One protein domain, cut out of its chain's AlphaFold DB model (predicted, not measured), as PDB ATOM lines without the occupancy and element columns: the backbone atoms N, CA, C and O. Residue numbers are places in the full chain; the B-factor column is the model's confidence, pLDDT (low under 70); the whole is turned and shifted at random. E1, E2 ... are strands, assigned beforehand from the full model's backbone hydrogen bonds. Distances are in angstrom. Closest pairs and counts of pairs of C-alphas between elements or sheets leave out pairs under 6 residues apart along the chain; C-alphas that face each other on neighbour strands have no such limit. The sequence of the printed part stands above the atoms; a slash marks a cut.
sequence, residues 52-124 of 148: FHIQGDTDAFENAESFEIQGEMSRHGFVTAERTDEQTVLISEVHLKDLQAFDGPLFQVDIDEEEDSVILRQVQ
ATOM      1  N   PHE A  52     353.110 371.245 223.014       80.44
ATOM      2  CA  PHE A  52     353.043 372.331 222.034       80.44
ATOM      3  C   PHE A  52     351.652 372.410 221.403       80.44
ATOM      4  O   PHE A  52     351.122 371.404 220.926       80.44
ATOM      5  N   HIS A  53     351.090 373.613 221.365       83.56
ATOM      6  CA  HIS A  53     349.875 373.951 220.636       83.56
ATOM      7  C   HIS A  53     350.214 374.951 219.534       83.56
ATOM      8  O   HIS A  53     350.667 376.059 219.805       83.56
ATOM      9  N   ILE A  54     349.992 374.571 218.282       84.19
ATOM     10  CA  ILE A  54     350.261 375.439 217.134       84.19
ATOM     11  C   ILE A  54     348.951 376.111 216.733       84.19
ATOM     12  O   ILE A  54     347.949 375.440 216.492       84.19
ATOM     13  N   GLN A  55     348.955 377.439 216.688       83.06
ATOM     14  CA  GLN A  55     347.832 378.257 216.246       83.06
ATOM     15  C   GLN A  55     348.240 379.005 214.976       83.06
ATOM     16  O   GLN A  55     348.947 380.007 215.042       83.06
ATOM     17  N   GLY A  56     347.800 378.506 213.823       74.88
ATOM     18  CA  GLY A  56     348.103 379.072 212.509       74.88
ATOM     19  C   GLY A  56     347.950 378.035 211.400       74.88
ATOM     20  O   GLY A  56     347.871 376.840 211.685       74.88
ATOM     21  N   ASP A  57     347.919 378.503 210.156       73.44
ATOM     22  CA  ASP A  57     347.989 377.666 208.958       73.44
ATOM     23  C   ASP A  57     349.441 377.659 208.470       73.44
ATOM     24  O   ASP A  57     349.936 378.612 207.855       73.44
ATOM     25  N   THR A  58     350.160 376.590 208.805       74.12
ATOM     26  CA  THR A  58     351.540 376.398 208.363       74.12
ATOM     27  C   THR A  58     351.855 374.927 208.120       74.12
ATOM     28  O   THR A  58     351.677 374.064 208.980       74.12
ATOM     29  N   ASP A  59     352.409 374.659 206.942       78.44
ATOM     30  CA  ASP A  59     352.774 373.308 206.510       78.44
ATOM     31  C   ASP A  59     354.008 372.772 207.256       78.44
ATOM     32  O   ASP A  59     354.310 371.577 207.218       78.44
ATOM     33  N   ALA A  60     354.738 373.651 207.958       76.69
ATOM     34  CA  ALA A  60     355.981 373.315 208.647       76.69
ATOM     35  C   ALA A  60     355.786 372.214 209.698       76.69
ATOM     36  O   ALA A  60     356.681 371.399 209.905       76.69
ATOM     37  N   PHE A  61     354.607 372.154 210.321       80.06
ATOM     38  CA  PHE A  61     354.299 371.194 211.378       80.06
ATOM     39  C   PHE A  61     353.457 369.999 210.913       80.06
ATOM     40  O   PHE A  61     353.153 369.106 211.711       80.06
ATOM     41  N   GLU A  62     353.079 369.939 209.634       79.00
ATOM     42  CA  GLU A  62     352.287 368.830 209.117       79.00
ATOM     43  C   GLU A  62     353.082 367.519 209.142       79.00
ATOM     44  O   GLU A  62     354.102 367.349 208.462       79.00
ATOM     45  N   ASN A  63     352.562 366.547 209.898       77.38
ATOM     46  CA  ASN A  63     353.199 365.253 210.166       77.38
ATOM     47  C   ASN A  63     354.500 365.350 210.984       77.38
ATOM     48  O   ASN A  63     355.281 364.399 210.987       77.38
ATOM     49  N   ALA A  64     354.718 366.464 211.692       78.75
ATOM     50  CA  ALA A  64     355.854 366.608 212.588       78.75
ATOM     51  C   ALA A  64     355.779 365.574 213.716       78.75
ATOM     52  O   ALA A  64     354.838 365.527 214.513       78.75
ATOM     53  N   GLU A  65     356.813 364.746 213.767       79.88
ATOM     54  CA  GLU A  65     357.081 363.788 214.816       79.88
ATOM     55  C   GLU A  65     358.311 364.197 215.649       79.88
ATOM     56  O   GLU A  65     358.880 363.394 216.368       79.88
ATOM     57  N   SER A  66     358.778 365.435 215.610       81.75
ATOM     58  CA  SER A  66     359.892 365.878 216.449       81.75
ATOM     59  C   SER A  66     360.022 367.385 216.379       81.75
ATOM     60  O   SER A  66     359.863 367.964 215.310       81.75
ATOM     61  N   PHE A  67     360.351 368.000 217.510       82.88
ATOM     62  CA  PHE A  67     360.696 369.409 217.631       82.88
ATOM     63  C   PHE A  67     362.101 369.565 218.212       82.88
ATOM     64  O   PHE A  67     362.336 369.245 219.377       82.88
ATOM     65  N   GLU A  68     363.033 370.075 217.421       85.12
ATOM     66  CA  GLU A  68     364.338 370.516 217.901       85.12
ATOM     67  C   GLU A  68     364.268 371.998 218.248       85.12
ATOM     68  O   GLU A  68     363.790 372.797 217.455       85.12
ATOM     69  N   ILE A  69     364.730 372.380 219.437       86.38
ATOM     70  CA  ILE A  69     364.687 373.774 219.890       86.38
ATOM     71  C   ILE A  69     366.107 374.321 219.907       86.38
ATOM     72  O   ILE A  69     366.948 373.877 220.693       86.38
ATOM     73  N   GLN A  70     366.370 375.302 219.052       85.81
ATOM     74  CA  GLN A  70     367.650 375.979 218.965       85.81
ATOM     75  C   GLN A  70     367.532 377.407 219.502       85.81
ATOM     76  O   GLN A  70     366.958 378.288 218.871       85.81
ATOM     77  N   GLY A  71     368.122 377.632 220.673       82.19
ATOM     78  CA  GLY A  71     368.067 378.918 221.367       82.19
ATOM     79  C   GLY A  71     367.259 378.836 222.656       82.19
ATOM     80  O   GLY A  71     367.068 377.750 223.213       82.19
ATOM     81  N   GLU A  72     366.830 379.992 223.150       80.75
ATOM     82  CA  GLU A  72     366.033 380.107 224.367       80.75
ATOM     83  C   GLU A  72     364.604 380.532 224.016       80.75
ATOM     84  O   GLU A  72     364.377 381.561 223.390       80.75
ATOM     85  N   MET A  73     363.614 379.731 224.422       78.62
ATOM     86  CA  MET A  73     362.207 380.097 224.268       78.62
ATOM     87  C   MET A  73     361.781 380.981 225.436       78.62
ATOM     88  O   MET A  73     361.536 380.493 226.541       78.62
ATOM     89  N   SER A  74     361.674 382.282 225.191       82.56
ATOM     90  CA  SER A  74     361.107 383.231 226.145       82.56
ATOM     91  C   SER A  74     359.619 383.455 225.885       82.56
ATOM     92  O   SER A  74     359.186 383.516 224.733       82.56
ATOM     93  N   ARG A  75     358.835 383.672 226.947       83.69
ATOM     94  CA  ARG A  75     357.446 384.140 226.823       83.69
ATOM     95  C   ARG A  75     357.410 385.429 225.997       83.69
ATOM     96  O   ARG A  75     358.200 386.337 226.247       83.69
ATOM     97  N   HIS A  76     356.501 385.500 225.031       84.50
ATOM     98  CA  HIS A  76     356.379 386.579 224.044       84.50
ATOM     99  C   HIS A  76     357.571 386.732 223.085       84.50
ATOM    100  O   HIS A  76     357.608 387.703 222.331       84.50
ATOM    101  N   GLY A  77     358.519 385.791 223.088       87.12
ATOM    102  CA  GLY A  77     359.597 385.735 222.107       87.12
ATOM    103  C   GLY A  77     359.085 385.345 220.723       87.12
ATOM    104  O   GLY A  77     358.002 384.770 220.587       87.12
ATOM    105  N   PHE A  78     359.884 385.648 219.704       90.12
ATOM    106  CA  PHE A  78     359.617 385.232 218.334       90.12
ATOM    107  C   PHE A  78     360.499 384.047 217.970       90.12
ATOM    108  O   PHE A  78     361.685 384.008 218.294       90.12
ATOM    109  N   VAL A  79     359.902 383.076 217.296       91.12
ATOM    110  CA  VAL A  79     360.590 381.900 216.783       91.12
ATOM    111  C   VAL A  79     360.162 381.648 215.348       91.12
ATOM    112  O   VAL A  79     359.056 382.006 214.945       91.12
ATOM    113  N   THR A  80     361.026 381.008 214.579       90.75
ATOM    114  CA  THR A  80     360.655 380.427 213.294       90.75
ATOM    115  C   THR A  80     360.660 378.912 213.390       90.75
ATOM    116  O   THR A  80     361.240 378.341 214.314       90.75
ATOM    117  N   ALA A  81     359.959 378.274 212.463       89.12
ATOM    118  CA  ALA A  81     359.881 376.835 212.352       89.12
ATOM    119  C   ALA A  81     360.279 376.425 210.936       89.12
ATOM    120  O   ALA A  81     359.608 376.775 209.965       89.12
ATOM    121  N   GLU A  82     361.358 375.661 210.840       87.88
ATOM    122  CA  GLU A  82     361.862 375.116 209.587       87.88
ATOM    123  C   GLU A  82     361.843 373.594 209.640       87.88
ATOM    124  O   GLU A  82     362.191 372.972 210.645       87.88
ATOM    125  N   ARG A  83     361.436 372.965 208.540       85.44
ATOM    126  CA  ARG A  83     361.421 371.509 208.444       85.44
ATOM    127  C   ARG A  83     362.814 371.016 208.071       85.44
ATOM    128  O   ARG A  83     363.272 371.256 206.958       85.44
ATOM    129  N   THR A  84     363.478 370.328 208.996       86.31
ATOM    130  CA  THR A  84     364.805 369.740 208.753       86.31
ATOM    131  C   THR A  84     364.685 368.412 208.013       86.31
ATOM    132  O   THR A  84     365.424 368.175 207.064       86.31
ATOM    133  N   ASP A  85     363.710 367.589 208.407       84.50
ATOM    134  CA  ASP A  85     363.443 366.265 207.839       84.50
ATOM    135  C   ASP A  85     361.931 366.035 207.672       84.50
ATOM    136  O   ASP A  85     361.099 366.816 208.137       84.50
ATOM    137  N   GLU A  86     361.528 364.907 207.077       81.56
ATOM    138  CA  GLU A  86     360.109 364.531 206.942       81.56
ATOM    139  C   GLU A  86     359.361 364.465 208.283       81.56
ATOM    140  O   GLU A  86     358.140 364.576 208.310       81.56
ATOM    141  N   GLN A  87     360.068 364.312 209.397       84.81
ATOM    142  CA  GLN A  87     359.472 364.147 210.718       84.81
ATOM    143  C   GLN A  87     359.938 365.186 211.739       84.81
ATOM    144  O   GLN A  87     359.333 365.277 212.800       84.81
ATOM    145  N   THR A  88     360.956 365.989 211.435       84.06
ATOM    146  CA  THR A  88     361.600 366.869 212.419       84.06
ATOM    147  C   THR A  88     361.459 368.326 212.023       84.06
ATOM    148  O   THR A  88     361.802 368.717 210.904       84.06
ATOM    149  N   VAL A  89     360.989 369.130 212.972       87.94
ATOM    150  CA  VAL A  89     360.880 370.581 212.857       87.94
ATOM    151  C   VAL A  89     361.884 371.228 213.791       87.94
ATOM    152  O   VAL A  89     361.897 370.957 214.990       87.94
ATOM    153  N   LEU A  90     362.712 372.100 213.238       89.69
ATOM    154  CA  LEU A  90     363.623 372.946 213.978       89.69
ATOM    155  C   LEU A  90     362.919 374.259 214.305       89.69
ATOM    156  O   LEU A  90     362.499 374.988 213.411       89.69
ATOM    157  N   ILE A  91     362.810 374.557 215.593       90.25
ATOM    158  CA  ILE A  91     362.321 375.827 216.105       90.25
ATOM    159  C   ILE A  91     363.523 376.649 216.553       90.25
ATOM    160  O   ILE A  91     364.224 376.261 217.493       90.25
ATOM    161  N   SER A  92     363.754 377.782 215.904       91.06
ATOM    162  CA  SER A  92     364.869 378.680 216.202       91.06
ATOM    163  C   SER A  92     364.377 380.057 216.637       91.06
ATOM    164  O   SER A  92     363.354 380.550 216.168       91.06
ATOM    165  N   GLU A  93     365.089 380.672 217.580       91.44
ATOM    166  CA  GLU A  93     364.794 382.032 218.041       91.44
ATOM    167  C   GLU A  93     365.052 383.059 216.929       91.44
ATOM    168  O   GLU A  93     366.099 383.043 216.282       91.44
ATOM    169  N   VAL A  94     364.111 383.989 216.749       89.06
ATOM    170  CA  VAL A  94     364.256 385.146 215.862       89.06
ATOM    171  C   VAL A  94     364.306 386.404 216.719       89.06
ATOM    172  O   VAL A  94     363.352 386.748 217.418       89.06
ATOM    173  N   HIS A  95     365.428 387.120 216.673       86.94
ATOM    174  CA  HIS A  95     365.564 388.361 217.426       86.94
ATOM    175  C   HIS A  95     364.799 389.509 216.763       86.94
ATOM    176  O   HIS A  95     364.752 389.632 215.541       86.94
ATOM    177  N   LEU A  96     364.298 390.438 217.584       85.12
ATOM    178  CA  LEU A  96     363.542 391.615 217.128       85.12
ATOM    179  C   LEU A  96     364.269 392.446 216.061       85.12
ATOM    180  O   LEU A  96     363.639 392.981 215.157       85.12
ATOM    181  N   LYS A  97     365.599 392.544 216.164       85.38
ATOM    182  CA  LYS A  97     366.453 393.277 215.216       85.38
ATOM    183  C   LYS A  97     366.464 392.663 213.808       85.38
ATOM    184  O   LYS A  97     366.722 393.375 212.848       85.38
ATOM    185  N   ASP A  98     366.197 391.363 213.707       84.31
ATOM    186  CA  ASP A  98     366.274 390.602 212.462       84.31
ATOM    187  C   ASP A  98     364.884 390.462 211.808       84.31
ATOM    188  O   ASP A  98     364.795 390.126 210.632       84.31
ATOM    189  N   LEU A  99     363.801 390.807 212.527       82.31
ATOM    190  CA  LEU A  99     362.415 390.720 212.043       82.31
ATOM    191  C   LEU A  99     362.157 391.524 210.766       82.31
ATOM    192  O   LEU A  99     361.372 391.100 209.927       82.31
ATOM    193  N   GLN A 100     362.804 392.680 210.600       78.75
ATOM    194  CA  GLN A 100     362.560 393.550 209.444       78.75
ATOM    195  C   GLN A 100     362.985 392.904 208.115       78.75
ATOM    196  O   GLN A 100     362.379 393.175 207.084       78.75
ATOM    197  N   ALA A 101     364.024 392.072 208.142       79.62
ATOM    198  CA  ALA A 101     364.541 391.368 206.971       79.62
ATOM    199  C   ALA A 101     364.183 389.874 206.987       79.62
ATOM    200  O   ALA A 101     364.681 389.117 206.155       79.62
ATOM    201  N   PHE A 102     363.368 389.445 207.954       82.00
ATOM    202  CA  PHE A 102     362.997 388.052 208.114       82.00
ATOM    203  C   PHE A 102     361.966 387.662 207.055       82.00
ATOM    204  O   PHE A 102     360.869 388.218 207.004       82.00
ATOM    205  N   ASP A 103     362.332 386.691 206.225       79.31
ATOM    206  CA  ASP A 103     361.466 386.104 205.209       79.31
ATOM    207  C   ASP A 103     361.174 384.655 205.601       79.31
ATOM    208  O   ASP A 103     362.060 383.800 205.572       79.31
ATOM    209  N   GLY A 104     359.946 384.393 206.046       82.56
ATOM    210  CA  GLY A 104     359.537 383.064 206.482       82.56
ATOM    211  C   GLY A 104     358.360 383.056 207.458       82.56
ATOM    212  O   GLY A 104     357.826 384.105 207.831       82.56
ATOM    213  N   PRO A 105     357.933 381.859 207.893       86.25
ATOM    214  CA  PRO A 105     356.894 381.723 208.898       86.25
ATOM    215  C   PRO A 105     357.437 382.156 210.263       86.25
ATOM    216  O   PRO A 105     358.454 381.647 210.744       86.25
ATOM    217  N   LEU A 106     356.739 383.098 210.890       90.12
ATOM    218  CA  LEU A 106     357.081 383.627 212.201       90.12
ATOM    219  C   LEU A 106     356.011 383.228 213.212       90.12
ATOM    220  O   LEU A 106     354.815 383.324 212.934       90.12
ATOM    221  N   PHE A 107     356.439 382.821 214.400       90.38
ATOM    222  CA  PHE A 107     355.558 382.452 215.495       90.38
ATOM    223  C   PHE A 107     355.915 383.241 216.746       90.38
ATOM    224  O   PHE A 107     357.083 383.390 217.094       90.38
ATOM    225  N   GLN A 108     354.900 383.721 217.449       90.75
ATOM    226  CA  GLN A 108     355.042 384.263 218.788       90.75
ATOM    227  C   GLN A 108     354.809 383.151 219.808       90.75
ATOM    228  O   GLN A 108     353.808 382.433 219.745       90.75
ATOM    229  N   VAL A 109     355.731 383.036 220.758       89.88
ATOM    230  CA  VAL A 109     355.644 382.094 221.871       89.88
ATOM    231  C   VAL A 109     354.731 382.675 222.945       89.88
ATOM    232  O   VAL A 109     354.990 383.750 223.487       89.88
ATOM    233  N   ASP A 110     353.685 381.946 223.298       89.31
ATOM    234  CA  ASP A 110     352.867 382.182 224.483       89.31
ATOM    235  C   ASP A 110     352.952 380.950 225.393       89.31
ATOM    236  O   ASP A 110     353.180 379.833 224.924       89.31
ATOM    237  N   ILE A 111     352.837 381.152 226.701       84.94
ATOM    238  CA  ILE A 111     352.928 380.068 227.686       84.94
ATOM    239  C   ILE A 111     351.616 380.048 228.450       84.94
ATOM    240  O   ILE A 111     351.280 381.016 229.135       84.94
ATOM    241  N   ASP A 112     350.896 378.939 228.319       84.31
ATOM    242  CA  ASP A 112     349.728 378.651 229.134       84.31
ATOM    243  C   ASP A 112     350.196 378.053 230.463       84.31
ATOM    244  O   ASP A 112     350.611 376.894 230.544       84.31
ATOM    245  N   GLU A 113     350.176 378.883 231.503       79.44
ATOM    246  CA  GLU A 113     350.588 378.507 232.856       79.44
ATOM    247  C   GLU A 113     349.586 377.557 233.533       79.44
ATOM    248  O   GLU A 113     349.964 376.859 234.475       79.44
ATOM    249  N   GLU A 114     348.327 377.511 233.080       81.56
ATOM    250  CA  GLU A 114     347.303 376.626 233.644       81.56
ATOM    251  C   GLU A 114     347.477 375.191 233.136       81.56
ATOM    252  O   GLU A 114     347.364 374.235 233.909       81.56
ATOM    253  N   GLU A 115     347.790 375.042 231.848       78.31
ATOM    254  CA  GLU A 115     347.971 373.741 231.193       78.31
ATOM    255  C   GLU A 115     349.440 373.292 231.074       78.31
ATOM    256  O   GLU A 115     349.697 372.201 230.561       78.31
ATOM    257  N   ASP A 116     350.397 374.101 231.550       78.25
ATOM    258  CA  ASP A 116     351.850 373.888 231.391       78.25
ATOM    259  C   ASP A 116     352.217 373.597 229.920       78.25
ATOM    260  O   ASP A 116     352.917 372.634 229.584       78.25
ATOM    261  N   SER A 117     351.654 374.406 229.014       83.50
ATOM    262  CA  SER A 117     351.750 374.214 227.567       83.50
ATOM    263  C   SER A 117     352.310 375.442 226.852       83.50
ATOM    264  O   SER A 117     352.149 376.582 227.287       83.50
ATOM    265  N   VAL A 118     353.011 375.205 225.745       85.62
ATOM    266  CA  VAL A 118     353.596 376.253 224.907       85.62
ATOM    267  C   VAL A 118     352.722 376.431 223.678       85.62
ATOM    268  O   VAL A 118     352.504 375.489 222.918       85.62
ATOM    269  N   ILE A 119     352.239 377.648 223.462       89.19
ATOM    270  CA  ILE A 119     351.420 378.007 222.310       89.19
ATOM    271  C   ILE A 119     352.296 378.772 221.314       89.19
ATOM    272  O   ILE A 119     352.874 379.803 221.647       89.19
ATOM    273  N   LEU A 120     352.376 378.287 220.078       89.38
ATOM    274  CA  LEU A 120     353.043 378.966 218.968       89.38
ATOM    275  C   LEU A 120     351.980 379.616 218.086       89.38
ATOM    276  O   LEU A 120     351.287 378.922 217.341       89.38
ATOM    277  N   ARG A 121     351.829 380.940 218.181       88.75
ATOM    278  CA  ARG A 121     350.876 381.702 217.360       88.75
ATOM    279  C   ARG A 121     351.560 382.238 216.122       88.75
ATOM    280  O   ARG A 121     352.492 383.021 216.250       88.75
ATOM    281  N   GLN A 122     351.093 381.859 214.941       87.75
ATOM    282  CA  GLN A 122     351.617 382.395 213.693       87.75
ATOM    283  C   GLN A 122     351.328 383.895 213.606       87.75
ATOM    284  O   GLN A 122     350.190 384.336 213.765       87.75
ATOM    285  N   VAL A 123     352.374 384.675 213.356       85.50
ATOM    286  CA  VAL A 123     352.301 386.122 213.179       85.50
ATOM    287  C   VAL A 123     352.603 386.427 211.725       85.50
ATOM    288  O   VAL A 123     353.637 386.031 211.196       85.50
ATOM    289  N   GLN A 124     351.697 387.153 211.077       76.56
ATOM    290  CA  GLN A 124     351.935 387.690 209.748       76.56
ATOM    291  C   GLN A 124     352.391 389.139 209.891       76.56
ATOM    292  O   GLN A 124     351.656 389.984 210.404       76.56
TER     293      GLN A 124
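What this domain is: This is residues 52 to 124 of the 148 residues of an uncharacterized protein of Planctomycetes bacterium (UniProt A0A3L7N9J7). A single sheet of six strands curls like part of a barrel and stays open, with its two edge strands, E1 and E2, apart from each other. It is made of two wings of three strands, E1 E6 E5 and E3 E4 E2, which join along a short pairing of E5 with E3; the link of residues 56 to 65 runs from one edge strand to the other. The printed part has 73 residues with no named helix and six named strands, E1 to E6 in order along the chain; the sheet's order is E1 E6 E5 E3 E4 E2, and it is mixed. The class is all strand, though the named strands hold 36 of the 73 residues, under half. The whole is compact, with a radius of gyration of the C-alphas of 11.8 A, and spans 31 by 31 by 22 A.

How they stand to each other: The sheet runs, strand beside strand, from E1, residues 52 to 55, to E6, residues 117 to 123, E5, residues 106 to 112, E3, residues 78 to 83, E4, residues 88 to 94, and E2, residues 66 to 70. E5 and E3 are inner strands and antiparallel neighbours, with an angle of 113 degrees between their N-to-C directions. The C-alphas of Gln 108 and Phe 78 face each other at 4.7 A, and N 79 and O 107 are within hydrogen-bond range at 2.8 A, as are N 107 and O 79 at 2.8 A. E5 and E6 form a hairpin, antiparallel at 150 degrees. The C-alphas of Phe 107 and Gln 122 face each other at 4.3 A, and N 110 and O 119 are within hydrogen-bond range at 2.8 A. E3 and E4 form the other hairpin, antiparallel at 152 degrees. The C-alphas of Val 79 and Glu 93 face each other at 4.4 A, and N 82 and O 90 are within hydrogen-bond range at 2.9 A. The edge strand E1 is parallel to E6 at 27 degrees, with N 53 and O 118 within hydrogen-bond range at 2.8 A. The edge strand E2 is parallel to E4 at 26 degrees, with N 91 and O 68 within hydrogen-bond range at 2.7 A. E4 and E5 are apart, but only just, their closest C-alphas being 8.2 A from each other.

Where its parts are: E1 begins with C-alpha 52 at (353.043, 372.331, 222.034) and has 4 residues; E2 has 5. E3, residues 78 to 83, is 17.0 A from first to last C-alpha. E4, residues 88 to 94, is 18.8 A long by the same measure, and its C-alpha 94 stands at (364.256, 385.146, 215.862). E5, residues 106 to 112, is 19.1 A long, and E6, residues 117 to 123, is 18.7 A long, ending with C-alpha 123 at (352.301, 386.122, 213.179).

The domain as a whole: From edge to edge the strands' lines turn by 91 degrees and the way across the sheet turns by 136 degrees. Its C-alphas lie up to 7.2 A off their best plane, and the sheet is strongly twisted. The two C-alphas farthest apart, those of Ala 101 and Glu 114, are 35.0 A from each other. The link from E4 to E5, 11 residues, is long; those from E3 to E4 and from E5 to E6 are tight, and those from E1 to E2 and from E2 to E3 are short. The printed part has no cut. Its mean pLDDT is 84.1, and no printed residue is under 70.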